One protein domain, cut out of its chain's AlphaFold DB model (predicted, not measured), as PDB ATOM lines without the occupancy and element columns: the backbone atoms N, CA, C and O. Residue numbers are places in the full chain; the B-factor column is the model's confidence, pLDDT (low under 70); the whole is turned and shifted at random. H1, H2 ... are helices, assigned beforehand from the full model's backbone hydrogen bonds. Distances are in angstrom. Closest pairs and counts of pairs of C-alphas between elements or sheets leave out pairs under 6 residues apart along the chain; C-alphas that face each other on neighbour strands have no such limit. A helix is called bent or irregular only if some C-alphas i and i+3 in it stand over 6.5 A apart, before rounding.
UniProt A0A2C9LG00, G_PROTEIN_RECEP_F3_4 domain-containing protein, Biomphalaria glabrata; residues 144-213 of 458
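Overview. This is residues 144 to 213 of the 458 residues of the protein "G_PROTEIN_RECEP_F3_4 domain-containing protein" of Biomphalaria glabrata (UniProt A0A2C9LG00). A long helix, H1, runs through the model, and its later part slants across a shorter helix, H3, while the short helix H2 stands about crosswise beside the last residues of H1, and the chain turns from H2 into H3. The first part of H1 reaches away from the other two helices, and residues 198 to 213, a loop with no named element, leave the end of H3 and fold back toward the first half of H1. The printed part has 70 residues with three named helices, H1, H2 and H3 in that order, and no named strand. The class is all helix, with 46 of the 70 residues in the helices. The whole is only just loose, close to compact, with a radius of gyration of the C-alphas of 13.6 A and spans of 36 by 27 by 22 A.

Arrangement. H1, residues 144 to 167, touches H3, residues 186 to 197, with 4 pairs of C-alphas within 8 A. The closest C-alphas of the two are those of Phe 164 and Phe 189, 6.9 A apart. H1 touches H3 with residues 160 to 164 alone, and H3 touches H1 with residues 189 to 193 alone. The two helices run opposite ways at a steep tilt of 58 degrees. H2, residues 175 to 184, is close to H1 but not clearly touching; their closest C-alphas, those of Leu 165 and Phe 182, are 7.1 A apart. The lines of H1 and H2 are about perpendicular, at 78 degrees. H2 and H3 meet only through their link and are near each other, with 5 pairs of C-alphas within 10 A. In H2 and H3 every O i to N i+4 pair is within hydrogen-bond range, and in H1 19 of 20 are.

Along the chain. H1 begins at C-alpha 144, at (192.111, 161.203, 143.746), and ends at C-alpha 167, at (220.832, 142.724, 137.637), 34.7 A from first to last C-alpha. It is neither bent nor irregular, but only just: C-alphas 144 and 147 are 6.1 A apart. H2 has 10 residues and measures 14.7 A. H3 has 12 residues, measures 16.3 A and ends at C-alpha 197, at (208.195, 150.358, 130.076).

Size, cuts and confidence. The two C-alphas farthest apart are those of Pro 144 and Ser 172, 38.6 A. The C-alphas of Pro 144 and Ala 213, the first and last printed, are 15.8 A apart. The printed part has no cut. The link from H1 to H2 is short, with 7 residues, and that from H2 to H3 is tight, with 1 residue. The C-alphas of residues 198 to 213 lie 10 to 17 A from the mean of all C-alphas. The mean pLDDT of the printed part is 71.0, and residues 144 to 148, 172 to 173 and 197 to 213 are under 70.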
ATOM      1  N   PRO A 144     191.223 162.318 143.375       55.41
ATOM      2  CA  PRO A 144     192.111 161.203 143.746       55.41
ATOM      3  C   PRO A 144     193.060 160.745 142.613       55.41
ATOM      4  O   PRO A 144     193.933 159.897 142.809       55.41
ATOM      5  N   SER A 145     192.894 161.261 141.396       58.44
ATOM      6  CA  SER A 145     193.525 160.743 140.177       58.44
ATOM      7  C   SER A 145     194.985 161.155 139.993       58.44
ATOM      8  O   SER A 145     195.830 160.302 139.732       58.44
ATOM      9  N   LEU A 146     195.313 162.437 140.164       63.56
ATOM     10  CA  LEU A 146     196.666 162.940 139.900       63.56
ATOM     11  C   LEU A 146     197.673 162.507 140.978       63.56
ATOM     12  O   LEU A 146     198.794 162.106 140.667       63.56
ATOM     13  N   SER A 147     197.260 162.536 142.247       65.44
ATOM     14  CA  SER A 147     198.088 162.120 143.387       65.44
ATOM     15  C   SER A 147     198.437 160.634 143.320       65.44
ATOM     16  O   SER A 147     199.579 160.237 143.553       65.44
ATOM     17  N   SER A 148     197.468 159.809 142.938       66.44
ATOM     18  CA  SER A 148     197.662 158.374 142.790       66.44
ATOM     19  C   SER A 148     198.496 158.018 141.560       66.44
ATOM     20  O   SER A 148     199.324 157.118 141.652       66.44
ATOM     21  N   LEU A 149     198.357 158.733 140.437       71.06
ATOM     22  CA  LEU A 149     199.248 158.578 139.282       71.06
ATOM     23  C   LEU A 149     200.694 158.928 139.647       71.06
ATOM     24  O   LEU A 149     201.591 158.138 139.372       71.06
ATOM     25  N   ALA A 150     200.924 160.053 140.332       74.88
ATOM     26  CA  ALA A 150     202.255 160.428 140.806       74.88
ATOM     27  C   ALA A 150     202.847 159.363 141.747       74.88
ATOM     28  O   ALA A 150     204.002 158.966 141.590       74.88
ATOM     29  N   HIS A 151     202.038 158.841 142.673       73.12
ATOM     30  CA  HIS A 151     202.432 157.752 143.563       73.12
ATOM     31  C   HIS A 151     202.826 156.491 142.778       73.12
ATOM     32  O   HIS A 151     203.924 155.971 142.963       73.12
ATOM     33  N   LYS A 152     201.979 156.037 141.845       72.25
ATOM     34  CA  LYS A 152     202.264 154.879 140.980       72.25
ATOM     35  C   LYS A 152     203.564 155.068 140.194       72.25
ATOM     36  O   LYS A 152     204.374 154.146 140.152       72.25
ATOM     37  N   SER A 153     203.799 156.257 139.638       76.25
ATOM     38  CA  SER A 153     205.019 156.579 138.888       76.25
ATOM     39  C   SER A 153     206.281 156.447 139.742       76.25
ATOM     40  O   SER A 153     207.262 155.846 139.305       76.25
ATOM     41  N   VAL A 154     206.260 156.949 140.982       82.31
ATOM     42  CA  VAL A 154     207.400 156.829 141.908       82.31
ATOM     43  C   VAL A 154     207.648 155.369 142.288       82.31
ATOM     44  O   VAL A 154     208.783 154.902 142.221       82.31
ATOM     45  N   TYR A 155     206.597 154.622 142.637       76.00
ATOM     46  CA  TYR A 155     206.721 153.206 142.997       76.00
ATOM     47  C   TYR A 155     207.232 152.350 141.839       76.00
ATOM     48  O   TYR A 155     208.086 151.485 142.036       76.00
ATOM     49  N   MET A 156     206.758 152.622 140.627       76.75
ATOM     50  CA  MET A 156     207.233 151.969 139.416       76.75
ATOM     51  C   MET A 156     208.728 152.232 139.197       76.75
ATOM     52  O   MET A 156     209.488 151.288 138.978       76.75
ATOM     53  N   LEU A 157     209.173 153.490 139.307       83.88
ATOM     54  CA  LEU A 157     210.590 153.845 139.192       83.88
ATOM     55  C   LEU A 157     211.442 153.148 140.257       83.88
ATOM     56  O   LEU A 157     212.485 152.593 139.923       83.88
ATOM     57  N   LEU A 158     210.989 153.121 141.513       84.25
ATOM     58  CA  LEU A 158     211.687 152.445 142.611       84.25
ATOM     59  C   LEU A 158     211.815 150.940 142.368       84.25
ATOM     60  O   LEU A 158     212.884 150.364 142.580       84.25
ATOM     61  N   HIS A 159     210.746 150.296 141.901       80.12
ATOM     62  CA  HIS A 159     210.750 148.870 141.606       80.12
ATOM     63  C   HIS A 159     211.710 148.535 140.458       80.12
ATOM     64  O   HIS A 159     212.522 147.613 140.569       80.12
ATOM     65  N   LEU A 160     211.662 149.310 139.370       82.94
ATOM     66  CA  LEU A 160     212.559 149.136 138.227       82.94
ATOM     67  C   LEU A 160     214.013 149.413 138.599       82.94
ATOM     68  O   LEU A 160     214.897 148.668 138.181       82.94
ATOM     69  N   LEU A 161     214.266 150.433 139.420       86.06
ATOM     70  CA  LEU A 161     215.597 150.733 139.933       86.06
ATOM     71  C   LEU A 161     216.129 149.579 140.787       86.06
ATOM     72  O   LEU A 161     217.249 149.130 140.564       86.06
ATOM     73  N   LYS A 162     215.322 149.043 141.709       85.31
ATOM     74  CA  LYS A 162     215.694 147.885 142.535       85.31
ATOM     75  C   LYS A 162     216.041 146.667 141.676       85.31
ATOM     76  O   LYS A 162     217.053 146.015 141.918       85.31
ATOM     77  N   GLN A 163     215.222 146.370 140.668       84.94
ATOM     78  CA  GLN A 163     215.454 145.247 139.759       84.94
ATOM     79  C   GLN A 163     216.721 145.448 138.913       84.94
ATOM     80  O   GLN A 163     217.510 144.519 138.746       84.94
ATOM     81  N   PHE A 164     216.947 146.669 138.423       86.31
ATOM     82  CA  PHE A 164     218.125 147.015 137.635       86.31
ATOM     83  C   PHE A 164     219.415 146.936 138.453       86.31
ATOM     84  O   PHE A 164     220.355 146.256 138.039       86.31
ATOM     85  N   LEU A 165     219.445 147.563 139.635       86.25
ATOM     86  CA  LEU A 165     220.574 147.473 140.565       86.25
ATOM     87  C   LEU A 165     220.877 146.016 140.913       86.25
ATOM     88  O   LEU A 165     222.043 145.632 141.004       86.25
ATOM     89  N   GLY A 166     219.828 145.198 141.017       83.94
ATOM     90  CA  GLY A 166     219.967 143.773 141.222       83.94
ATOM     91  C   GLY A 166     220.612 143.016 140.071       83.94
ATOM     92  O   GLY A 166     221.531 142.236 140.288       83.94
ATOM     93  N   SER A 167     220.214 143.313 138.834       85.12
ATOM     94  CA  SER A 167     220.832 142.724 137.637       85.12
ATOM     95  C   SER A 167     222.319 143.075 137.476       85.12
ATOM     96  O   SER A 167     223.059 142.347 136.819       85.12
ATOM     97  N   LYS A 168     222.758 144.186 138.079       85.25
ATOM     98  CA  LYS A 168     224.146 144.667 138.065       85.25
ATOM     99  C   LYS A 168     224.937 144.286 139.319       85.25
ATOM    100  O   LYS A 168     226.072 144.727 139.460       85.25
ATOM    101  N   ASN A 169     224.361 143.471 140.212       81.25
ATOM    102  CA  ASN A 169     224.951 143.084 141.497       81.25
ATOM    103  C   ASN A 169     225.394 144.278 142.369       81.25
ATOM    104  O   ASN A 169     226.315 144.157 143.174       81.25
ATOM    105  N   CYS A 170     224.722 145.428 142.267       79.56
ATOM    106  CA  CYS A 170     224.993 146.609 143.096       79.56
ATOM    107  C   CYS A 170     224.361 146.471 144.505       79.56
ATOM    108  O   CYS A 170     223.603 147.342 144.931       79.56
ATOM    109  N   TYR A 171     224.613 145.361 145.213       70.44
ATOM    110  CA  TYR A 171     223.977 145.032 146.504       70.44
ATOM    111  C   TYR A 171     224.836 145.326 147.736       70.44
ATOM    112  O   TYR A 171     224.320 145.368 148.852       70.44
ATOM    113  N   SER A 172     226.140 145.501 147.561       62.28
ATOM    114  CA  SER A 172     227.094 145.648 148.657       62.28
ATOM    115  C   SER A 172     227.422 147.122 148.882       62.28
ATOM    116  O   SER A 172     228.247 147.688 148.169       62.28
ATOM    117  N   GLY A 173     226.761 147.745 149.867       62.34
ATOM    118  CA  GLY A 173     227.177 149.052 150.382       62.34
ATOM    119  C   GLY A 173     226.096 149.934 151.010       62.34
ATOM    120  O   GLY A 173     224.896 149.727 150.825       62.34
ATOM    121  N   HIS A 174     226.528 150.967 151.742       71.00
ATOM    122  CA  HIS A 174     225.677 152.092 152.161       71.00
ATOM    123  C   HIS A 174     225.548 153.117 151.023       71.00
ATOM    124  O   HIS A 174     226.438 153.223 150.185       71.00
ATOM    125  N   GLY A 175     224.445 153.879 150.983       71.50
ATOM    126  CA  GLY A 175     223.919 154.590 149.800       71.50
ATOM    127  C   GLY A 175     224.899 155.333 148.869       71.50
ATOM    128  O   GLY A 175     224.620 155.432 147.677       71.50
ATOM    129  N   ALA A 176     226.056 155.797 149.350       78.75
ATOM    130  CA  ALA A 176     227.105 156.398 148.518       78.75
ATOM    131  C   ALA A 176     227.795 155.405 147.555       78.75
ATOM    132  O   ALA A 176     228.178 155.781 146.446       78.75
ATOM    133  N   GLU A 177     227.950 154.141 147.950       79.69
ATOM    134  CA  GLU A 177     228.563 153.088 147.126       79.69
ATOM    135  C   GLU A 177     227.594 152.601 146.048       79.69
ATOM    136  O   GLU A 177     227.974 152.457 144.885       79.69
ATOM    137  N   ILE A 178     226.313 152.476 146.403       81.88
ATOM    138  CA  ILE A 178     225.232 152.168 145.459       81.88
ATOM    139  C   ILE A 178     225.102 153.288 144.418       81.88
ATOM    140  O   ILE A 178     224.977 153.006 143.229       81.88
ATOM    141  N   ALA A 179     225.194 154.556 144.836       83.38
ATOM    142  CA  ALA A 179     225.157 155.698 143.924       83.38
ATOM    143  C   ALA A 179     226.335 155.695 142.934       83.38
ATOM    144  O   ALA A 179     226.139 155.924 141.741       83.38
ATOM    145  N   ARG A 180     227.553 155.372 143.398       83.94
ATOM    146  CA  ARG A 180     228.713 155.189 142.508       83.94
ATOM    147  C   ARG A 180     228.506 154.034 141.526       83.94
ATOM    148  O   ARG A 180     228.776 154.207 140.341       83.94
ATOM    149  N   CYS A 181     227.984 152.899 141.994       84.38
ATOM    150  CA  CYS A 181     227.663 151.751 141.141       84.38
ATOM    151  C   CYS A 181     226.637 152.127 140.062       84.38
ATOM    152  O   CYS A 181     226.840 151.846 138.885       84.38
ATOM    153  N   PHE A 182     225.570 152.835 140.441       86.88
ATOM    154  CA  PHE A 182     224.542 153.294 139.512       86.88
ATOM    155  C   PHE A 182     225.084 154.264 138.459       86.88
ATOM    156  O   PHE A 182     224.754 154.122 137.284       86.88
ATOM    157  N   ASN A 183     225.933 155.220 138.848       86.62
ATOM    158  CA  ASN A 183     226.477 156.212 137.918       86.62
ATOM    159  C   ASN A 183     227.223 155.564 136.742       86.62
ATOM    160  O   ASN A 183     227.063 156.021 135.608       86.62
ATOM    161  N   ASN A 184     227.932 154.456 136.985       87.25
ATOM    162  CA  ASN A 184     228.623 153.687 135.944       87.25
ATOM    163  C   ASN A 184     227.668 153.046 134.920       87.25
ATOM    164  O   ASN A 184     228.063 152.817 133.782       87.25
ATOM    165  N   TYR A 185     226.413 152.785 135.299       87.56
ATOM    166  CA  TYR A 185     225.404 152.121 134.464       87.56
ATOM    167  C   TYR A 185     224.188 153.012 134.154       87.56
ATOM    168  O   TYR A 185     223.153 152.523 133.697       87.56
ATOM    169  N   SER A 186     224.288 154.321 134.389       84.44
ATOM    170  CA  SER A 186     223.172 155.271 134.272       84.44
ATOM    171  C   SER A 186     222.529 155.286 132.875       84.44
ATOM    172  O   SER A 186     221.303 155.303 132.750       84.44
ATOM    173  N   PHE A 187     223.337 155.191 131.814       85.88
ATOM    174  CA  PHE A 187     222.853 155.112 130.431       85.88
ATOM    175  C   PHE A 187     222.121 153.792 130.137       85.88
ATOM    176  O   PHE A 187     221.070 153.772 129.490       85.88
ATOM    177  N   GLU A 188     222.625 152.679 130.675       88.12
ATOM    178  CA  GLU A 188     221.972 151.375 130.557       88.12
ATOM    179  C   GLU A 188     220.645 151.334 131.313       88.12
ATOM    180  O   GLU A 188     219.703 150.687 130.854       88.12
ATOM    181  N   PHE A 189     220.530 152.063 132.428       86.56
ATOM    182  CA  PHE A 189     219.269 152.186 133.150       86.56
ATOM    183  C   PHE A 189     218.197 152.880 132.308       86.56
ATOM    184  O   PHE A 189     217.052 152.439 132.299       86.56
ATOM    185  N   GLN A 190     218.546 153.916 131.541       83.69
ATOM    186  CA  GLN A 190     217.585 154.571 130.649       83.69
ATOM    187  C   GLN A 190     217.082 153.612 129.555       83.69
ATOM    188  O   GLN A 190     215.883 153.573 129.261       83.69
ATOM    189  N   ALA A 191     217.975 152.801 128.980       84.31
ATOM    190  CA  ALA A 191     217.600 151.755 128.028       84.31
ATOM    191  C   ALA A 191     216.755 150.653 128.696       84.31
ATOM    192  O   ALA A 191     215.773 150.182 128.119       84.31
ATOM    193  N   TYR A 192     217.090 150.288 129.935       84.06
ATOM    194  CA  TYR A 192     216.347 149.331 130.747       84.06
ATOM    195  C   TYR A 192     214.930 149.827 131.050       84.06
ATOM    196  O   TYR A 192     213.982 149.062 130.875       84.06
ATOM    197  N   LEU A 193     214.777 151.103 131.423       82.62
ATOM    198  CA  LEU A 193     213.487 151.756 131.635       82.62
ATOM    199  C   LEU A 193     212.642 151.708 130.367       82.62
ATOM    200  O   LEU A 193     211.531 151.210 130.433       82.62
ATOM    201  N   ARG A 194     213.172 152.127 129.208       76.81
ATOM    202  CA  ARG A 194     212.435 152.089 127.927       76.81
ATOM    203  C   ARG A 194     212.017 150.673 127.521       76.81
ATOM    204  O   ARG A 194     210.928 150.461 126.996       76.81
ATOM    205  N   LYS A 195     212.885 149.685 127.762       76.31
ATOM    206  CA  LYS A 195     212.621 148.277 127.437       76.31
ATOM    207  C   LYS A 195     211.541 147.670 128.332       76.31
ATOM    208  O   LYS A 195     210.697 146.932 127.836       76.31
ATOM    209  N   HIS A 196     211.572 147.960 129.630       73.00
ATOM    210  CA  HIS A 196     210.607 147.422 130.593       73.00
ATOM    211  C   HIS A 196     209.345 148.278 130.695       73.00
ATOM    212  O   HIS A 196     208.321 147.776 131.146       73.00
ATOM    213  N   SER A 197     209.382 149.524 130.208       62.84
ATOM    214  CA  SER A 197     208.195 150.358 130.076       62.84
ATOM    215  C   SER A 197     207.303 149.946 128.911       62.84
ATOM    216  O   SER A 197     206.088 150.088 128.982       62.84
ATOM    217  N   ASN A 198     207.906 149.411 127.847       52.44
ATOM    218  CA  ASN A 198     207.210 149.063 126.610       52.44
ATOM    219  C   ASN A 198     206.857 147.574 126.489       52.44
ATOM    220  O   ASN A 198     206.374 147.163 125.435       52.44
ATOM    221  N   ARG A 199     207.115 146.745 127.512       52.81
ATOM    222  CA  ARG A 199     206.741 145.325 127.455       52.81
ATOM    223  C   ARG A 199     205.227 145.181 127.566       52.81
ATOM    224  O   ARG A 199     204.654 145.361 128.637       52.81
ATOM    225  N   ASP A 200     204.623 144.835 126.435       42.78
ATOM    226  CA  ASP A 200     203.263 144.321 126.332       42.78
ATOM    227  C   ASP A 200     203.081 143.133 127.275       42.78
ATOM    228  O   ASP A 200     203.832 142.163 127.181       42.78
ATOM    229  N   GLY A 201     202.104 143.243 128.181       45.53
ATOM    230  CA  GLY A 201     201.173 142.176 128.566       45.53
ATOM    231  C   GLY A 201     201.695 140.785 128.947       45.53
ATOM    232  O   GLY A 201     200.885 139.878 129.118       45.53
ATOM    233  N   GLN A 202     202.996 140.538 129.108       36.97
ATOM    234  CA  GLN A 202     203.447 139.261 129.644       36.97
ATOM    235  C   GLN A 202     203.110 139.262 131.128       36.97
ATOM    236  O   GLN A 202     203.623 140.109 131.858       36.97
ATOM    237  N   LYS A 203     202.224 138.337 131.534       42.81
ATOM    238  CA  LYS A 203     201.884 137.988 132.923       42.81
ATOM    239  C   LYS A 203     203.162 137.907 133.760       42.81
ATOM    240  O   LYS A 203     203.790 136.863 133.876       42.81
ATOM    241  N   SER A 204     203.563 139.048 134.285       38.12
ATOM    242  CA  SER A 204     204.604 139.206 135.274       38.12
ATOM    243  C   SER A 204     203.856 139.343 136.586       38.12
ATOM    244  O   SER A 204     202.953 140.177 136.671       38.12
ATOM    245  N   ASP A 205     204.232 138.568 137.601       39.06
ATOM    246  CA  ASP A 205     203.709 138.625 138.982       39.06
ATOM    247  C   ASP A 205     203.936 139.988 139.681       39.06
ATOM    248  O   ASP A 205     203.817 140.132 140.896       39.06
ATOM    249  N   THR A 206     204.278 141.028 138.923       43.69
ATOM    250  CA  THR A 206     204.486 142.392 139.390       43.69
ATOM    251  C   THR A 206     203.246 143.247 139.102       43.69
ATOM    252  O   THR A 206     202.827 143.328 137.946       43.69
ATOM    253  N   PRO A 207     202.701 143.982 140.088       47.03
ATOM    254  CA  PRO A 207     201.433 144.717 139.967       47.03
ATOM    255  C   PRO A 207     201.470 145.976 139.073       47.03
ATOM    256  O   PRO A 207     200.506 146.738 139.047       47.03
ATOM    257  N   TRP A 208     202.555 146.226 138.335       50.38
ATOM    258  CA  TRP A 208     202.775 147.474 137.600       50.38
ATOM    259  C   TRP A 208     202.841 147.211 136.090       50.38
ATOM    260  O   TRP A 208     203.810 146.637 135.597       50.38
ATOM    261  N   ARG A 209     201.805 147.635 135.354       51.97
ATOM    262  CA  ARG A 209     201.747 147.609 133.880       51.97
ATOM    263  C   ARG A 209     202.121 148.990 133.344       51.97
ATOM    264  O   ARG A 209     201.576 149.983 133.821       51.97
ATOM    265  N   VAL A 210     203.065 149.057 132.403       49.53
ATOM    266  CA  VAL A 210     203.711 150.326 132.017       49.53
ATOM    267  C   VAL A 210     203.272 150.865 130.646       49.53
ATOM    268  O   VAL A 210     203.409 152.060 130.388       49.53
ATOM    269  N   LYS A 211     202.657 150.048 129.788       42.47
ATOM    270  CA  LYS A 211     202.027 150.543 128.555       42.47
ATOM    271  C   LYS A 211     200.617 151.028 128.882       42.47
ATOM    272  O   LYS A 211     199.887 150.266 129.510       42.47
ATOM    273  N   ASP A 212     200.306 152.285 128.532       47.91
ATOM    274  CA  ASP A 212     199.038 152.997 128.785       47.91
ATOM    275  C   ASP A 212     198.288 152.427 129.986       47.91
ATOM    276  O   ASP A 212     197.320 151.695 129.802       47.91
ATOM    277  N   ALA A 213     198.803 152.681 131.201       50.00
ATOM    278  CA  ALA A 213     198.284 152.110 132.443       50.00
ATOM    279  C   ALA A 213     196.756 152.074 132.391       50.00
ATOM    280  O   ALA A 213     196.142 153.136 132.487       50.00
TER     281      ALA A 213